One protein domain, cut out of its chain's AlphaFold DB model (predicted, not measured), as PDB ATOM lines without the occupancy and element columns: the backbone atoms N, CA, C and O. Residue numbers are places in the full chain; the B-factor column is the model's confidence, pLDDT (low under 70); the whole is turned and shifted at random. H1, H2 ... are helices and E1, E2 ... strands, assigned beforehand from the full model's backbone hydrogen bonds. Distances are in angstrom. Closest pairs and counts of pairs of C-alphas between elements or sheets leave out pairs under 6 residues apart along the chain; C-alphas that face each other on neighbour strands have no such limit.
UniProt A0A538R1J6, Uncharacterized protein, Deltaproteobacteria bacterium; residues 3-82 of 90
ATOM      1  N   SER A   3     154.322 112.659 129.935       94.00
ATOM      2  CA  SER A   3     154.003 113.629 130.980       94.00
ATOM      3  C   SER A   3     155.244 114.429 131.351       94.00
ATOM      4  O   SER A   3     156.289 113.853 131.650       94.00
ATOM      5  N   SER A   4     155.134 115.756 131.368       91.56
ATOM      6  CA  SER A   4     156.246 116.653 131.714       91.56
ATOM      7  C   SER A   4     156.653 116.583 133.189       91.56
ATOM      8  O   SER A   4     157.759 116.987 133.533       91.56
ATOM      9  N   GLY A   5     155.770 116.078 134.054       92.12
ATOM     10  CA  GLY A   5     156.009 115.852 135.478       92.12
ATOM     11  C   GLY A   5     155.481 114.491 135.920       92.12
ATOM     12  O   GLY A   5     154.773 113.829 135.158       92.12
ATOM     13  N   ARG A   6     155.803 114.077 137.146       93.38
ATOM     14  CA  ARG A   6     155.352 112.800 137.707       93.38
ATOM     15  C   ARG A   6     153.854 112.856 138.056       93.38
ATOM     16  O   ARG A   6     153.480 113.632 138.931       93.38
ATOM     17  N   PRO A   7     152.981 112.068 137.398       94.62
ATOM     18  CA  PRO A   7     151.550 112.097 137.671       94.62
ATOM     19  C   PRO A   7     151.177 111.016 138.700       94.62
ATOM     20  O   PRO A   7     150.617 109.984 138.335       94.62
ATOM     21  N   ASP A   8     151.481 111.233 139.984       95.94
ATOM     22  CA  ASP A   8     151.331 110.203 141.033       95.94
ATOM     23  C   ASP A   8     149.921 109.602 141.114       95.94
ATOM     24  O   ASP A   8     149.768 108.383 141.186       95.94
ATOM     25  N   ALA A   9     148.877 110.432 141.026       95.12
ATOM     26  CA  ALA A   9     147.494 109.954 141.028       95.12
ATOM     27  C   ALA A   9     147.189 109.037 139.828       95.12
ATOM     28  O   ALA A   9     146.534 108.011 139.989       95.12
ATOM     29  N   GLY A  10     147.696 109.374 138.637       93.12
ATOM     30  CA  GLY A  10     147.531 108.556 137.434       93.12
ATOM     31  C   GLY A  10     148.344 107.265 137.495       93.12
ATOM     32  O   GLY A  10     147.841 106.213 137.113       93.12
ATOM     33  N   ILE A  11     149.567 107.325 138.032       95.19
ATOM     34  CA  ILE A  11     150.413 106.144 138.236       95.19
ATOM     35  C   ILE A  11     149.708 105.150 139.161       95.19
ATOM     36  O   ILE A  11     149.518 103.993 138.789       95.19
ATOM     37  N   ASN A  12     149.270 105.616 140.329       95.69
ATOM     38  CA  ASN A  12     148.649 104.765 141.339       95.69
ATOM     39  C   ASN A  12     147.257 104.288 140.905       95.69
ATOM     40  O   ASN A  12     146.949 103.105 141.025       95.69
ATOM     41  N   GLY A  13     146.429 105.187 140.365       94.81
ATOM     42  CA  GLY A  13     145.048 104.885 139.989       94.81
ATOM     43  C   GLY A  13     144.919 103.965 138.775       94.81
ATOM     44  O   GLY A  13     144.012 103.141 138.736       94.81
ATOM     45  N   LEU A  14     145.830 104.066 137.800       93.19
ATOM     46  CA  LEU A  14     145.817 103.223 136.595       93.19
ATOM     47  C   LEU A  14     146.734 101.994 136.713       93.19
ATOM     48  O   LEU A  14     146.767 101.166 135.801       93.19
ATOM     49  N   GLY A  15     147.449 101.852 137.833       94.69
ATOM     50  CA  GLY A  15     148.293 100.695 138.128       94.69
ATOM     51  C   GLY A  15     149.606 100.658 137.347       94.69
ATOM     52  O   GLY A  15     150.127  99.571 137.095       94.69
ATOM     53  N   PHE A  16     150.142 101.816 136.953       95.94
ATOM     54  CA  PHE A  16     151.442 101.881 136.290       95.94
ATOM     55  C   PHE A  16     152.566 101.470 137.239       95.94
ATOM     56  O   PHE A  16     152.581 101.832 138.417       95.94
ATOM     57  N   ARG A  17     153.558 100.757 136.708       95.19
ATOM     58  CA  ARG A  17     154.740 100.316 137.454       95.19
ATOM     59  C   ARG A  17     156.012 100.711 136.713       95.19
ATOM     60  O   ARG A  17     155.975 100.794 135.486       95.19
ATOM     61  N   PRO A  18     157.125 100.991 137.415       95.00
ATOM     62  CA  PRO A  18     158.414 101.164 136.755       95.00
ATOM     63  C   PRO A  18     158.700  99.954 135.868       95.00
ATOM     64  O   PRO A  18     158.597  98.821 136.334       95.00
ATOM     65  N   MET A  19     159.026 100.192 134.600       93.88
ATOM     66  CA  MET A  19     159.245  99.112 133.643       93.88
ATOM     67  C   MET A  19     160.559  98.384 133.979       93.88
ATOM     68  O   MET A  19     161.611  99.031 133.989       93.88
ATOM     69  N   PRO A  20     160.553  97.063 134.230       89.12
ATOM     70  CA  PRO A  20     161.777  96.304 134.466       89.12
ATOM     71  C   PRO A  20     162.724  96.387 133.263       89.12
ATOM     72  O   PRO A  20     162.306  96.210 132.121       89.12
ATOM     73  N   GLY A  21     163.998  96.706 133.504       87.00
ATOM     74  CA  GLY A  21     164.974  96.960 132.433       87.00
ATOM     75  C   GLY A  21     164.718  98.245 131.629       87.00
ATOM     76  O   GLY A  21     165.505  98.587 130.749       87.00
ATOM     77  N   GLY A  22     163.644  98.977 131.935       76.31
ATOM     78  CA  GLY A  22     163.390 100.315 131.431       76.31
ATOM     79  C   GLY A  22     164.272 101.346 132.121       76.31
ATOM     80  O   GLY A  22     164.542 101.261 133.318       76.31
ATOM     81  N   GLY A  23     164.713 102.350 131.362       85.44
ATOM     82  CA  GLY A  23     165.366 103.523 131.936       85.44
ATOM     83  C   GLY A  23     164.456 104.260 132.926       85.44
ATOM     84  O   GLY A  23     163.227 104.144 132.883       85.44
ATOM     85  N   ARG A  24     165.063 105.049 133.818       92.94
ATOM     86  CA  ARG A  24     164.335 105.872 134.799       92.94
ATOM     87  C   ARG A  24     163.312 106.772 134.097       92.94
ATOM     88  O   ARG A  24     163.627 107.343 133.058       92.94
ATOM     89  N   GLY A  25     162.110 106.893 134.664       93.56
ATOM     90  CA  GLY A  25     161.003 107.662 134.084       93.56
ATOM     91  C   GLY A  25     160.138 106.895 133.077       93.56
ATOM     92  O   GLY A  25     159.222 107.485 132.506       93.56
ATOM     93  N   ILE A  26     160.390 105.600 132.847       95.38
ATOM     94  CA  ILE A  26     159.556 104.751 131.984       95.38
ATOM     95  C   ILE A  26     158.710 103.809 132.837       95.38
ATOM     96  O   ILE A  26     159.220 103.006 133.620       95.38
ATOM     97  N   TYR A  27     157.401 103.892 132.633       96.19
ATOM     98  CA  TYR A  27     156.399 103.113 133.338       96.19
ATOM     99  C   TYR A  27     155.608 102.246 132.361       96.19
ATOM    100  O   TYR A  27     155.195 102.705 131.292       96.19
ATOM    101  N   GLU A  28     155.362 101.003 132.747       95.75
ATOM    102  CA  GLU A  28     154.477 100.080 132.047       95.75
ATOM    103  C   GLU A  28     153.095 100.061 132.698       95.75
ATOM    104  O   GLU A  28     152.958 100.204 133.915       95.75
ATOM    105  N   SER A  29     152.063  99.936 131.869       94.44
ATOM    106  CA  SER A  29     150.688  99.749 132.331       94.44
ATOM    107  C   SER A  29     150.389  98.267 132.594       94.44
ATOM    108  O   SER A  29     151.117  97.393 132.114       94.44
ATOM    109  N   PRO A  30     149.295  97.959 133.311       93.62
ATOM    110  CA  PRO A  30     148.761  96.605 133.380       93.62
ATOM    111  C   PRO A  30     148.522  95.996 131.980       93.62
ATOM    112  O   PRO A  30     148.199  96.734 131.045       93.62
ATOM    113  N   PRO A  31     148.595  94.657 131.817       88.75
ATOM    114  CA  PRO A  31     148.649  93.996 130.505       88.75
ATOM    115  C   PRO A  31     147.541  94.368 129.513       88.75
ATOM    116  O   PRO A  31     147.781  94.391 128.313       88.75
ATOM    117  N   LEU A  32     146.340  94.685 130.001       90.31
ATOM    118  CA  LEU A  32     145.177  94.996 129.163       90.31
ATOM    119  C   LEU A  32     145.120  96.454 128.678       90.31
ATOM    120  O   LEU A  32     144.241  96.801 127.897       90.31
ATOM    121  N   GLN A  33     146.020  97.325 129.145       88.81
ATOM    122  CA  GLN A  33     146.066  98.735 128.740       88.81
ATOM    123  C   GLN A  33     147.074  98.995 127.606       88.81
ATOM    124  O   GLN A  33     147.009 100.054 126.979       88.81
ATOM    125  N   TRP A  34     148.014  98.068 127.360       87.44
ATOM    126  CA  TRP A  34     149.059  98.119 126.315       87.44
ATOM    127  C   TRP A  34     149.743  99.484 126.122       87.44
ATOM    128  O   TRP A  34     150.203  99.833 125.036       87.44
ATOM    129  N   THR A  35     149.839 100.274 127.190       91.62
ATOM    130  CA  THR A  35     150.343 101.646 127.151       91.62
ATOM    131  C   THR A  35     151.606 101.772 127.994       91.62
ATOM    132  O   THR A  35     151.783 101.093 129.007       91.62
ATOM    133  N   ARG A  36     152.501 102.676 127.593       93.31
ATOM    134  CA  ARG A  36     153.633 103.115 128.414       93.31
ATOM    135  C   ARG A  36     153.483 104.583 128.769       93.31
ATOM    136  O   ARG A  36     153.034 105.385 127.939       93.31
ATOM    137  N   LEU A  37     153.866 104.929 129.988       94.94
ATOM    138  CA  LEU A  37     153.943 106.302 130.463       94.94
ATOM    139  C   LEU A  37     155.416 106.705 130.545       94.94
ATOM    140  O   LEU A  37     156.217 106.034 131.188       94.94
ATOM    141  N   VAL A  38     155.757 107.807 129.884       95.94
ATOM    142  CA  VAL A  38     157.084 108.416 129.953       95.94
ATOM    143  C   VAL A  38     156.985 109.708 130.751       95.94
ATOM    144  O   VAL A  38     156.280 110.635 130.352       95.94
ATOM    145  N   VAL A  39     157.681 109.753 131.881       96.44
ATOM    146  CA  VAL A  39     157.753 110.892 132.795       96.44
ATOM    147  C   VAL A  39     159.039 111.658 132.497       96.44
ATOM    148  O   VAL A  39     160.139 111.252 132.867       96.44
ATOM    149  N   VAL A  40     158.904 112.753 131.754       95.19
ATOM    150  CA  VAL A  40     160.027 113.416 131.081       95.19
ATOM    151  C   VAL A  40     161.027 114.024 132.068       95.19
ATOM    152  O   VAL A  40     162.230 113.966 131.822       95.19
ATOM    153  N   ASN A  41     160.566 114.556 133.204       93.69
ATOM    154  CA  ASN A  41     161.439 115.120 134.240       93.69
ATOM    155  C   ASN A  41     162.234 114.070 135.036       93.69
ATOM    156  O   ASN A  41     163.127 114.438 135.795       93.69
ATOM    157  N   GLU A  42     161.935 112.781 134.874       95.31
ATOM    158  CA  GLU A  42     162.682 111.690 135.505       95.31
ATOM    159  C   GLU A  42     163.727 111.068 134.576       95.31
ATOM    160  O   GLU A  42     164.631 110.370 135.054       95.31
ATOM    161  N   LEU A  43     163.630 111.332 133.268       95.06
ATOM    162  CA  LEU A  43     164.554 110.796 132.276       95.06
ATOM    163  C   LEU A  43     165.994 111.245 132.571       95.06
ATOM    164  O   LEU A  43     166.221 112.373 133.022       95.06
ATOM    165  N   PRO A  44     166.995 110.386 132.312       93.38
ATOM    166  CA  PRO A  44     168.390 110.785 132.422       93.38
ATOM    167  C   PRO A  44     168.707 111.918 131.442       93.38
ATOM    168  O   PRO A  44     168.161 111.976 130.339       93.38
ATOM    169  N   VAL A  45     169.615 112.809 131.842       93.50
ATOM    170  CA  VAL A  45     170.168 113.848 130.968       93.50
ATOM    171  C   VAL A  45     171.207 113.199 130.064       93.50
ATOM    172  O   VAL A  45     172.372 113.065 130.426       93.50
ATOM    173  N   ALA A  46     170.751 112.727 128.912       92.69
ATOM    174  CA  ALA A  46     171.571 112.063 127.916       92.69
ATOM    175  C   ALA A  46     171.071 112.401 126.504       92.69
ATOM    176  O   ALA A  46     169.970 112.935 126.316       92.69
ATOM    177  N   ARG A  47     171.917 112.138 125.505       91.12
ATOM    178  CA  ARG A  47     171.646 112.489 124.105       91.12
ATOM    179  C   ARG A  47     170.489 111.679 123.511       91.12
ATOM    180  O   ARG A  47     169.703 112.215 122.740       91.12
ATOM    181  N   ASP A  48     170.355 110.422 123.912       91.75
ATOM    182  CA  ASP A  48     169.281 109.508 123.504       91.75
ATOM    183  C   ASP A  48     167.891 109.937 124.011       91.75
ATOM    184  O   ASP A  48     166.892 109.743 123.320       91.75
ATOM    185  N   THR A  49     167.811 110.586 125.176       93.69
ATOM    186  CA  THR A  49     166.556 111.119 125.730       93.69
ATOM    187  C   THR A  49     166.258 112.555 125.310       93.69
ATOM    188  O   THR A  49     165.161 113.043 125.584       93.69
ATOM    189  N   LEU A  50     167.194 113.245 124.646       94.19
ATOM    190  CA  LEU A  50     167.102 114.677 124.341       94.19
ATOM    191  C   LEU A  50     165.804 115.037 123.611       94.19
ATOM    192  O   LEU A  50     165.093 115.948 124.029       94.19
ATOM    193  N   LEU A  51     165.460 114.292 122.557       91.88
ATOM    194  CA  LEU A  51     164.257 114.556 121.762       91.88
ATOM    195  C   LEU A  51     162.969 114.398 122.575       91.88
ATOM    196  O   LEU A  51     162.030 115.169 122.404       91.88
ATOM    197  N   VAL A  52     162.931 113.431 123.492       92.38
ATOM    198  CA  VAL A  52     161.782 113.240 124.386       92.38
ATOM    199  C   VAL A  52     161.739 114.341 125.445       92.38
ATOM    200  O   VAL A  52     160.658 114.824 125.772       92.38
ATOM    201  N   ARG A  53     162.900 114.794 125.941       93.88
ATOM    202  CA  ARG A  53     163.009 115.919 126.883       93.88
ATOM    203  C   ARG A  53     162.597 117.255 126.279       93.88
ATOM    204  O   ARG A  53     162.029 118.074 127.000       93.88
ATOM    205  N   LEU A  54     162.764 117.434 124.968       93.00
ATOM    206  CA  LEU A  54     162.176 118.567 124.254       93.00
ATOM    207  C   LEU A  54     160.647 118.548 124.366       93.00
ATOM    208  O   LEU A  54     160.069 119.580 124.636       93.00
ATOM    209  N   LEU A  55     159.966 117.401 124.317       90.81
ATOM    210  CA  LEU A  55     158.499 117.343 124.482       90.81
ATOM    211  C   LEU A  55     157.998 117.677 125.904       90.81
ATOM    212  O   LEU A  55     156.790 117.674 126.140       90.81
ATOM    213  N   GLY A  56     158.903 117.921 126.857       90.06
ATOM    214  CA  GLY A  56     158.577 118.299 128.228       90.06
ATOM    215  C   GLY A  56     158.149 119.762 128.384       90.06
ATOM    216  O   GLY A  56     157.785 120.456 127.439       90.06
ATOM    217  N   ALA A  57     158.204 120.256 129.621       91.00
ATOM    218  CA  ALA A  57     157.876 121.640 129.957       91.00
ATOM    219  C   ALA A  57     158.810 122.185 131.049       91.00
ATOM    220  O   ALA A  57     159.570 121.439 131.673       91.00
ATOM    221  N   GLY A  58     158.747 123.496 131.293       91.69
ATOM    222  CA  GLY A  58     159.466 124.140 132.394       91.69
ATOM    223  C   GLY A  58     160.989 124.031 132.270       91.69
ATOM    224  O   GLY A  58     161.555 124.293 131.209       91.69
ATOM    225  N   SER A  59     161.661 123.677 133.369       92.00
ATOM    226  CA  SER A  59     163.127 123.565 133.428       92.00
ATOM    227  C   SER A  59     163.680 122.481 132.504       92.00
ATOM    228  O   SER A  59     164.719 122.695 131.886       92.00
ATOM    229  N   VAL A  60     162.966 121.363 132.353       93.75
ATOM    230  CA  VAL A  60     163.382 120.244 131.494       93.75
ATOM    231  C   VAL A  60     163.461 120.681 130.036       93.75
ATOM    232  O   VAL A  60     164.461 120.421 129.373       93.75
ATOM    233  N   LEU A  61     162.443 121.408 129.565       93.06
ATOM    234  CA  LEU A  61     162.432 121.951 128.211       93.06
ATOM    235  C   LEU A  61     163.567 122.963 128.006       93.06
ATOM    236  O   LEU A  61     164.313 122.857 127.038       93.06
ATOM    237  N   LYS A  62     163.734 123.917 128.929       93.06
ATOM    238  CA  LYS A  62     164.802 124.928 128.834       93.06
ATOM    239  C   LYS A  62     166.186 124.283 128.743       93.06
ATOM    240  O   LYS A  62     166.991 124.675 127.904       93.06
ATOM    241  N   GLN A  63     166.437 123.269 129.569       94.19
ATOM    242  CA  GLN A  63     167.693 122.531 129.546       94.19
ATOM    243  C   GLN A  63     167.878 121.769 128.226       94.19
ATOM    244  O   GLN A  63     168.938 121.856 127.614       94.19
ATOM    245  N   ALA A  64     166.837 121.083 127.744       94.06
ATOM    246  CA  ALA A  64     166.888 120.354 126.479       94.06
ATOM    247  C   ALA A  64     167.118 121.282 125.270       94.06
ATOM    248  O   ALA A  64     167.852 120.919 124.354       94.06
ATOM    249  N   ILE A  65     166.551 122.495 125.272       93.38
ATOM    250  CA  ILE A  65     166.824 123.511 124.244       93.38
ATOM    251  C   ILE A  65     168.294 123.938 124.289       93.38
ATOM    252  O   ILE A  65     168.940 123.963 123.243       93.38
ATOM    253  N   ALA A  66     168.841 124.226 125.473       93.75
ATOM    254  CA  ALA A  66     170.247 124.602 125.615       93.75
ATOM    255  C   ALA A  66     171.192 123.480 125.137       93.75
ATOM    256  O   ALA A  66     172.145 123.731 124.399       93.75
ATOM    257  N   GLU A  67     170.892 122.224 125.483       93.62
ATOM    258  CA  GLU A  67     171.628 121.054 124.993       93.62
ATOM    259  C   GLU A  67     171.553 120.945 123.463       93.62
ATOM    260  O   GLU A  67     172.582 120.814 122.799       93.62
ATOM    261  N   LEU A  68     170.362 121.081 122.877       92.38
ATOM    262  CA  LEU A  68     170.161 121.068 121.427       92.38
ATOM    263  C   LEU A  68     170.943 122.191 120.721       92.38
ATOM    264  O   LEU A  68     171.532 121.966 119.660       92.38
ATOM    265  N   GLN A  69     170.981 123.390 121.304       90.50
ATOM    266  CA  GLN A  69     171.753 124.529 120.795       90.50
ATOM    267  C   GLN A  69     173.267 124.299 120.893       90.50
ATOM    268  O   GLN A  69     174.009 124.811 120.058       90.50
ATOM    269  N   SER A  70     173.741 123.487 121.837       92.44
ATOM    270  CA  SER A  70     175.161 123.119 121.922       92.44
ATOM    271  C   SER A  70     175.593 122.088 120.868       92.44
ATOM    272  O   SER A  70     176.779 121.985 120.556       92.44
ATOM    273  N   LEU A  71     174.648 121.336 120.288       91.50
ATOM    274  CA  LEU A  71     174.958 120.338 119.263       91.50
ATOM    275  C   LEU A  71     175.399 120.987 117.940       91.50
ATOM    276  O   LEU A  71     174.903 122.063 117.596       91.50
ATOM    277  N   PRO A  72     176.257 120.316 117.145       90.38
ATOM    278  CA  PRO A  72     176.590 120.753 115.790       90.38
ATOM    279  C   PRO A  72     175.337 120.931 114.926       90.38
ATOM    280  O   PRO A  72     174.390 120.158 115.049       90.38
ATOM    281  N   ALA A  73     175.338 121.900 114.008       84.38
ATOM    282  CA  ALA A  73     174.177 122.190 113.155       84.38
ATOM    283  C   ALA A  73     173.699 120.978 112.330       84.38
ATOM    284  O   ALA A  73     172.499 120.807 112.123       84.38
ATOM    285  N   GLU A  74     174.627 120.102 111.939       87.31
ATOM    286  CA  GLU A  74     174.353 118.879 111.173       87.31
ATOM    287  C   GLU A  74     173.890 117.690 112.021       87.31
ATOM    288  O   GLU A  74     173.606 116.609 111.487       87.31
ATOM    289  N   ALA A  75     173.801 117.865 113.341       88.94
ATOM    290  CA  ALA A  75     173.284 116.838 114.224       88.94
ATOM    291  C   ALA A  75     171.837 116.490 113.819       88.94
ATOM    292  O   ALA A  75     171.024 117.390 113.575       88.94
ATOM    293  N   PRO A  76     171.479 115.198 113.723       85.62
ATOM    294  CA  PRO A  76     170.133 114.795 113.316       85.62
ATOM    295  C   PRO A  76     169.047 115.404 114.214       85.62
ATOM    296  O   PRO A  76     167.974 115.753 113.724       85.62
ATOM    297  N   GLU A  77     169.344 115.620 115.496       88.19
ATOM    298  CA  GLU A  77     168.441 116.243 116.460       88.19
ATOM    299  C   GLU A  77     168.065 117.676 116.058       88.19
ATOM    300  O   GLU A  77     166.885 118.017 116.096       88.19
ATOM    301  N   ARG A  78     169.031 118.475 115.577       83.94
ATOM    302  CA  ARG A  78     168.813 119.846 115.070       83.94
ATOM    303  C   ARG A  78     167.896 119.867 113.850       83.94
ATOM    304  O   ARG A  78     167.098 120.791 113.688       83.94
ATOM    305  N   ARG A  79     168.001 118.859 112.975       83.00
ATOM    306  CA  ARG A  79     167.122 118.743 111.801       83.00
ATOM    307  C   ARG A  79     165.697 118.375 112.201       83.00
ATOM    308  O   ARG A  79     164.763 118.962 111.662       83.00
ATOM    309  N   LEU A  80     165.532 117.442 113.138       81.62
ATOM    310  CA  LEU A  80     164.221 116.975 113.607       81.62
ATOM    311  C   LEU A  80     163.483 118.029 114.446       81.62
ATOM    312  O   LEU A  80     162.259 118.115 114.398       81.62
ATOM    313  N   SER A  81     164.212 118.881 115.165       73.94
ATOM    314  CA  SER A  81     163.651 119.954 115.987       73.94
ATOM    315  C   SER A  81     163.238 121.209 115.202       73.94
ATOM    316  O   SER A  81     162.837 122.194 115.812       73.94
ATOM    317  N   ARG A  82     163.307 121.221 113.862       69.06
ATOM    318  CA  ARG A  82     162.935 122.386 113.023       69.06
ATOM    319  C   ARG A  82     161.430 122.670 112.936       69.06
ATOM    320  O   ARG A  82     161.022 123.578 112.212       69.06
TER     321      ARG A  82
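What this domain is: This is residues 3 to 82 of the 90 residues of an uncharacterized protein of Deltaproteobacteria bacterium (UniProt A0A538R1J6). The model is elongated, with the small strand hairpin E1 and E2 and short helix H1 toward one end and three helices, H2 to H4, toward the other. The printed part has 80 residues, with four named helices and two named strands in the order H1 E1 E2 H2 H3 H4; under half of the residues are in named elements, and the class, taken over the 37 residues in those elements, is mostly helix. The antiparallel sheet is E1 - E2. It is only just loose, close to compact: radius of gyration of the C-alphas 14.2 A, spans 42 by 22 by 20 A.

Where its parts are: E1 is residues 26 to 28, 6.9 A; E2 36 to 39, 9.8 A. H1 is 8 to 14, 9.9 A, from C-alpha 8 at (151.331, 110.203, 141.033). H2 is 50 to 54, 6.3 A; H3 58 to 70, 18.9 A; H4 76 to 80, 6.3 A, ending at C-alpha 80 (164.221, 116.975, 113.607).

How they stand to each other: In the hairpin E1 and E2, N 27 and O 37 are within hydrogen-bond range, 2.8 A. H1 is apart from E2. H2 touches H3, closest C-alphas Leu 54 and Leu 61, 5.2 A. H3 and H4 only just touch, only at the corner, with 3 pairs of C-alphas within 8 A, H3 with residues 68 to 69 alone; the closest are Leu 68 and Arg 78, 6.6 A. Every O i to N i+4 pair is within range in H1 to H4.

The domain as a whole: The farthest C-alphas, Gly 13 and Glu 74, are 43.4 A apart. The printed part has no cut; link H1 to E1 is long. Residue 82 has pLDDT under 70.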